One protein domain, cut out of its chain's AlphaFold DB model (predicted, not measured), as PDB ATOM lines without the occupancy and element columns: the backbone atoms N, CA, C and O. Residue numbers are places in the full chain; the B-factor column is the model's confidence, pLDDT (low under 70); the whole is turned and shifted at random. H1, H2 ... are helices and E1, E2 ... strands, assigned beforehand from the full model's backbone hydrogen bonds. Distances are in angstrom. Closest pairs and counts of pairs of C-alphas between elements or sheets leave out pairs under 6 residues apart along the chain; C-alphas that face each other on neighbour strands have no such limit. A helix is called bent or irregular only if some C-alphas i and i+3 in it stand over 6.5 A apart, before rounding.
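What this domain is: This is residues 17 to 63 of the 252 residues of the protein "uncharacterized protein LOC106530641" of Austrofundulus limnaeus (UniProt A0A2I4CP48). A long two-stranded hairpin, E1 and E2, has one helix, H1, running slantwise along its length, so that the chain passes to and fro three times in a slim rod. H1 comes nearer to E1 than to E2, its contact with the hairpin is slight, and the turn at the hairpin's tip, residues 48 to 53, sticks out free. The printed part has 47 residues, with one named helix and two named strands in the order H1, E1, E2; the sheet has the order E1 - E2 and is antiparallel, and the class is mixed, helices and strands. The whole is only just loose, close to compact, with a radius of gyration of the C-alphas of 11.9 A and spans of 37 by 17 by 13 A.

Where its parts are: H1 is residues 17 to 33, beginning at C-alpha 17 at (17.808, 43.936, 41.164) and measuring 24.3 A from first to last C-alpha. E1 is residues 39 to 48, the longest strand with 10 residues, and runs 25.6 A from C-alpha 39 at (42.796, 39.760, 53.076). E2 is residues 53 to 60, 22.4 A long, and ends at C-alpha 60 at (44.369, 35.629, 52.229). H1 is not bent.

How they stand to each other: E1 and E2 form a hairpin, antiparallel with 163 degrees between their directions. The C-alphas of Phe 39 and Ile 60 face each other at 4.5 A, and those of Ser 48 and Ile 53 at 5.3 A. Between the strands N 43 and O 57, at 2.9 A, and N 57 and O 43, at 2.8 A, are within hydrogen-bond range. H1 and E1 have 4 pairs of C-alphas within 8 A, the closest being those of Tyr 33 and Phe 39, 7.1 A apart, and their centres are 10.0 A apart. H1 and E2 are near each other, with 8 pairs of C-alphas within 10 A. Residues 22 to 33 of H1 make the pairs within 10 A of the sheet. In H1, 12 of 13 O i to N i+4 pairs are within hydrogen-bond range.

The domain as a whole: The C-alphas farthest apart are those of Ser 17 and Asn 63, the first and last printed residues, at 37.3 A. The printed part has no cut, and the links H1 to E1 and E1 to E2 are both tight. Residues 48 to 53 stand free. The mean pLDDT of the printed part is 88.3, and residues 49 to 51 are under 70.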
ATOM      1  N   SER A  17      18.090  44.522  39.850       83.50
ATOM      2  CA  SER A  17      17.808  43.936  41.164       83.50
ATOM      3  C   SER A  17      18.865  42.901  41.549       83.50
ATOM      4  O   SER A  17      19.345  42.925  42.686       83.50
ATOM      5  N   PHE A  18      19.309  42.066  40.606       85.19
ATOM      6  CA  PHE A  18      20.436  41.162  40.814       85.19
ATOM      7  C   PHE A  18      21.724  41.912  41.104       85.19
ATOM      8  O   PHE A  18      22.394  41.600  42.086       85.19
ATOM      9  N   GLN A  19      22.069  42.921  40.302       84.69
ATOM     10  CA  GLN A  19      23.297  43.693  40.516       84.69
ATOM     11  C   GLN A  19      23.314  44.347  41.901       84.69
ATOM     12  O   GLN A  19      24.321  44.278  42.608       84.69
ATOM     13  N   THR A  20      22.179  44.907  42.322       86.94
ATOM     14  CA  THR A  20      22.013  45.514  43.647       86.94
ATOM     15  C   THR A  20      22.154  44.484  44.767       86.94
ATOM     16  O   THR A  20      22.909  44.704  45.714       86.94
ATOM     17  N   CYS A  21      21.486  43.334  44.656       86.44
ATOM     18  CA  CYS A  21      21.574  42.281  45.667       86.44
ATOM     19  C   CYS A  21      22.959  41.641  45.740       86.44
ATOM     20  O   CYS A  21      23.474  41.431  46.835       86.44
ATOM     21  N   ASN A  22      23.588  41.391  44.592       87.44
ATOM     22  CA  ASN A  22      24.955  40.899  44.508       87.44
ATOM     23  C   ASN A  22      25.933  41.890  45.152       87.44
ATOM     24  O   ASN A  22      26.771  41.488  45.952       87.44
ATOM     25  N   LYS A  23      25.791  43.192  44.869       89.62
ATOM     26  CA  LYS A  23      26.612  44.236  45.493       89.62
ATOM     27  C   LYS A  23      26.429  44.270  47.011       89.62
ATOM     28  O   LYS A  23      27.425  44.234  47.723       89.62
ATOM     29  N   ASN A  24      25.188  44.269  47.503       89.62
ATOM     30  CA  ASN A  24      24.911  44.246  48.941       89.62
ATOM     31  C   ASN A  24      25.489  42.983  49.603       89.62
ATOM     32  O   ASN A  24      26.142  43.078  50.634       89.62
ATOM     33  N   MET A  25      25.330  41.805  48.987       89.56
ATOM     34  CA  MET A  25      25.916  40.557  49.490       89.56
ATOM     35  C   MET A  25      27.445  40.651  49.592       89.56
ATOM     36  O   MET A  25      28.013  40.359  50.642       89.56
ATOM     37  N   ILE A  26      28.112  41.126  48.534       91.81
ATOM     38  CA  ILE A  26      29.563  41.361  48.538       91.81
ATOM     39  C   ILE A  26      29.953  42.332  49.658       91.81
ATOM     40  O   ILE A  26      30.931  42.081  50.355       91.81
ATOM     41  N   GLU A  27      29.212  43.422  49.851       92.62
ATOM     42  CA  GLU A  27      29.482  44.408  50.902       92.62
ATOM     43  C   GLU A  27      29.340  43.814  52.311       92.62
ATOM     44  O   GLU A  27      30.214  44.052  53.146       92.62
ATOM     45  N   GLN A  28      28.313  42.995  52.573       92.00
ATOM     46  CA  GLN A  28      28.148  42.318  53.868       92.00
ATOM     47  C   GLN A  28      29.299  41.344  54.151       92.00
ATOM     48  O   GLN A  28      29.861  41.359  55.244       92.00
ATOM     49  N   ILE A  29      29.686  40.531  53.162       93.50
ATOM     50  CA  ILE A  29      30.795  39.577  53.304       93.50
ATOM     51  C   ILE A  29      32.120  40.331  53.501       93.50
ATOM     52  O   ILE A  29      32.895  39.996  54.401       93.50
ATOM     53  N   LYS A  30      32.371  41.386  52.709       94.38
ATOM     54  CA  LYS A  30      33.577  42.218  52.836       94.38
ATOM     55  C   LYS A  30      33.673  42.858  54.208       94.38
ATOM     56  O   LYS A  30      34.729  42.763  54.813       94.38
ATOM     57  N   LYS A  31      32.586  43.438  54.725       94.56
ATOM     58  CA  LYS A  31      32.570  44.119  56.029       94.56
ATOM     59  C   LYS A  31      33.172  43.271  57.153       94.56
ATOM     60  O   LYS A  31      33.788  43.821  58.059       94.56
ATOM     61  N   VAL A  32      33.003  41.954  57.073       95.00
ATOM     62  CA  VAL A  32      33.541  41.011  58.049       95.00
ATOM     63  C   VAL A  32      34.944  40.544  57.655       95.00
ATOM     64  O   VAL A  32      35.888  40.731  58.420       95.00
ATOM     65  N   TYR A  33      35.131  39.980  56.457       94.38
ATOM     66  CA  TYR A  33      36.401  39.333  56.100       94.38
ATOM     67  C   TYR A  33      37.547  40.290  55.754       94.38
ATOM     68  O   TYR A  33      38.700  39.906  55.918       94.38
ATOM     69  N   THR A  34      37.283  41.541  55.359       93.81
ATOM     70  CA  THR A  34      38.359  42.528  55.128       93.81
ATOM     71  C   THR A  34      39.060  42.943  56.421       93.81
ATOM     72  O   THR A  34      40.072  43.630  56.372       93.81
ATOM     73  N   THR A  35      38.512  42.570  57.581       93.56
ATOM     74  CA  THR A  35      39.151  42.797  58.885       93.56
ATOM     75  C   THR A  35      40.224  41.756  59.208       93.56
ATOM     76  O   THR A  35      40.964  41.935  60.172       93.56
ATOM     77  N   ILE A  36      40.311  40.672  58.427       93.31
ATOM     78  CA  ILE A  36      41.376  39.681  58.559       93.31
ATOM     79  C   ILE A  36      42.649  40.252  57.936       93.31
ATOM     80  O   ILE A  36      42.649  40.714  56.793       93.31
ATOM     81  N   GLU A  37      43.745  40.208  58.691       90.81
ATOM     82  CA  GLU A  37      45.053  40.636  58.202       90.81
ATOM     83  C   GLU A  37      45.434  39.850  56.943       90.81
ATOM     84  O   GLU A  37      45.315  38.630  56.908       90.81
ATOM     85  N   GLY A  38      45.903  40.538  55.902       90.38
ATOM     86  CA  GLY A  38      46.279  39.919  54.628       90.38
ATOM     87  C   GLY A  38      45.115  39.444  53.765       90.38
ATOM     88  O   GLY A  38      45.354  38.697  52.821       90.38
ATOM     89  N   PHE A  39      43.880  39.862  54.050       93.75
ATOM     90  CA  PHE A  39      42.796  39.760  53.076       93.75
ATOM     91  C   PHE A  39      43.208  40.423  51.754       93.75
ATOM     92  O   PHE A  39      43.680  41.560  51.746       93.75
ATOM     93  N   ASP A  40      42.985  39.723  50.645       94.19
ATOM     94  CA  ASP A  40      43.315  40.205  49.303       94.19
ATOM     95  C   ASP A  40      42.058  40.297  48.430       94.19
ATOM     96  O   ASP A  40      41.596  41.386  48.075       94.19
ATOM     97  N   THR A  41      41.431  39.156  48.140       94.56
ATOM     98  CA  THR A  41      40.291  39.092  47.218       94.56
ATOM     99  C   THR A  41      39.089  38.367  47.809       94.56
ATOM    100  O   THR A  41      39.219  37.429  48.590       94.56
ATOM    101  N   LEU A  42      37.895  38.798  47.389       95.19
ATOM    102  CA  LEU A  42      36.623  38.100  47.581       95.19
ATOM    103  C   LEU A  42      35.922  38.016  46.229       95.19
ATOM    104  O   LEU A  42      35.708  39.045  45.585       95.19
ATOM    105  N   THR A  43      35.500  36.814  45.850       93.62
ATOM    106  CA  THR A  43      34.738  36.563  44.625       93.62
ATOM    107  C   THR A  43      33.517  35.715  44.933       93.62
ATOM    108  O   THR A  43      33.621  34.711  45.630       93.62
ATOM    109  N   ILE A  44      32.355  36.100  44.406       91.00
ATOM    110  CA  ILE A  44      31.171  35.240  44.423       91.00
ATOM    111  C   ILE A  44      31.193  34.381  43.161       91.00
ATOM    112  O   ILE A  44      31.182  34.902  42.048       91.00
ATOM    113  N   ASN A  45      31.223  33.067  43.351       89.94
ATOM    114  CA  ASN A  45      31.353  32.076  42.288       89.94
ATOM    115  C   ASN A  45      29.987  31.708  41.703       89.94
ATOM    116  O   ASN A  45      29.829  31.615  40.486       89.94
ATOM    117  N   ALA A  46      28.992  31.488  42.566       87.81
ATOM    118  CA  ALA A  46      27.675  31.032  42.143       87.81
ATOM    119  C   ALA A  46      26.578  31.370  43.156       87.81
ATOM    120  O   ALA A  46      26.827  31.526  44.352       87.81
ATOM    121  N   TYR A  47      25.352  31.406  42.641       86.31
ATOM    122  CA  TYR A  47      24.116  31.412  43.411       86.31
ATOM    123  C   TYR A  47      23.302  30.191  42.994       86.31
ATOM    124  O   TYR A  47      23.141  29.951  41.795       86.31
ATOM    125  N   SER A  48      22.800  29.422  43.957       81.06
ATOM    126  CA  SER A  48      21.900  28.302  43.657       81.06
ATOM    127  C   SER A  48      20.449  28.779  43.585       81.06
ATOM    128  O   SER A  48      20.009  29.589  44.398       81.06
ATOM    129  N   LEU A  49      19.701  28.283  42.596       67.31
ATOM    130  CA  LEU A  49      18.277  28.582  42.429       67.31
ATOM    131  C   LEU A  49      17.445  27.661  43.338       67.31
ATOM    132  O   LEU A  49      17.698  26.463  43.402       67.31
ATOM    133  N   GLY A  50      16.447  28.212  44.032       59.47
ATOM    134  CA  GLY A  50      15.522  27.458  44.898       59.47
ATOM    135  C   GLY A  50      15.859  27.489  46.394       59.47
ATOM    136  O   GLY A  50      14.943  27.530  47.210       59.47
ATOM    137  N   SER A  51      17.142  27.607  46.742       58.53
ATOM    138  CA  SER A  51      17.651  27.857  48.100       58.53
ATOM    139  C   SER A  51      18.743  28.917  47.989       58.53
ATOM    140  O   SER A  51      19.620  28.759  47.146       58.53
ATOM    141  N   ILE A  52      18.707  29.995  48.784       73.88
ATOM    142  CA  ILE A  52      19.720  31.071  48.726       73.88
ATOM    143  C   ILE A  52      21.060  30.527  49.251       73.88
ATOM    144  O   ILE A  52      21.426  30.735  50.403       73.88
ATOM    145  N   ILE A  53      21.779  29.789  48.409       85.12
ATOM    146  CA  ILE A  53      23.130  29.296  48.670       85.12
ATOM    147  C   ILE A  53      24.072  30.155  47.841       85.12
ATOM    148  O   ILE A  53      23.954  30.210  46.612       85.12
ATOM    149  N   VAL A  54      24.992  30.825  48.526       88.50
ATOM    150  CA  VAL A  54      26.026  31.661  47.919       88.50
ATOM    151  C   VAL A  54      27.347  30.912  48.008       88.50
ATOM    152  O   VAL A  54      27.853  30.673  49.101       88.50
ATOM    153  N   SER A  55      27.921  30.562  46.862       92.00
ATOM    154  CA  SER A  55      29.281  30.033  46.797       92.00
ATOM    155  C   SER A  55      30.239  31.191  46.567       92.00
ATOM    156  O   SER A  55      30.099  31.919  45.584       92.00
ATOM    157  N   PHE A  56      31.227  31.358  47.436       93.94
ATOM    158  CA  PHE A  56      32.227  32.417  47.327       93.94
ATOM    159  C   PHE A  56      33.626  31.884  47.648       93.94
ATOM    160  O   PHE A  56      33.775  30.846  48.285       93.94
ATOM    161  N   GLY A  57      34.645  32.589  47.168       94.81
ATOM    162  CA  GLY A  57      36.053  32.328  47.452       94.81
ATOM    163  C   GLY A  57      36.722  33.567  48.033       94.81
ATOM    164  O   GLY A  57      36.426  34.689  47.612       94.81
ATOM    165  N   ILE A  58      37.615  33.354  48.998       94.50
ATOM    166  CA  ILE A  58      38.426  34.398  49.628       94.50
ATOM    167  C   ILE A  58      39.895  34.005  49.509       94.50
ATOM    168  O   ILE A  58      40.242  32.854  49.776       94.50
ATOM    169  N   THR A  59      40.746  34.966  49.155       94.12
ATOM    170  CA  THR A  59      42.206  34.805  49.181       94.12
ATOM    171  C   THR A  59      42.786  35.631  50.318       94.12
ATOM    172  O   THR A  59      42.463  36.812  50.462       94.12
ATOM    173  N   ILE A  60      43.649  35.003  51.118       92.12
ATOM    174  CA  ILE A  60      44.369  35.629  52.229       92.12
ATOM    175  C   ILE A  60      45.856  35.346  52.007       92.12
ATOM    176  O   ILE A  60      46.256  34.188  51.915       92.12
ATOM    177  N   VAL A  61      46.661  36.397  51.861       90.31
ATOM    178  CA  VAL A  61      48.087  36.320  51.481       90.31
ATOM    179  C   VAL A  61      49.044  36.343  52.679       90.31
ATOM    180  O   VAL A  61      50.257  36.271  52.506       90.31
ATOM    181  N   SER A  62      48.516  36.439  53.898       85.62
ATOM    182  CA  SER A  62      49.277  36.447  55.152       85.62
ATOM    183  C   SER A  62      49.091  35.144  55.947       85.62
ATOM    184  O   SER A  62      48.352  34.236  55.558       85.62
ATOM    185  N   ASN A  63      49.754  35.058  57.104       80.31
ATOM    186  CA  ASN A  63      49.492  33.999  58.070       80.31
ATOM    187  C   ASN A  63      48.109  34.191  58.712       80.31
ATOM    188  O   ASN A  63      47.929  35.022  59.598       80.31
TER     189      ASN A  63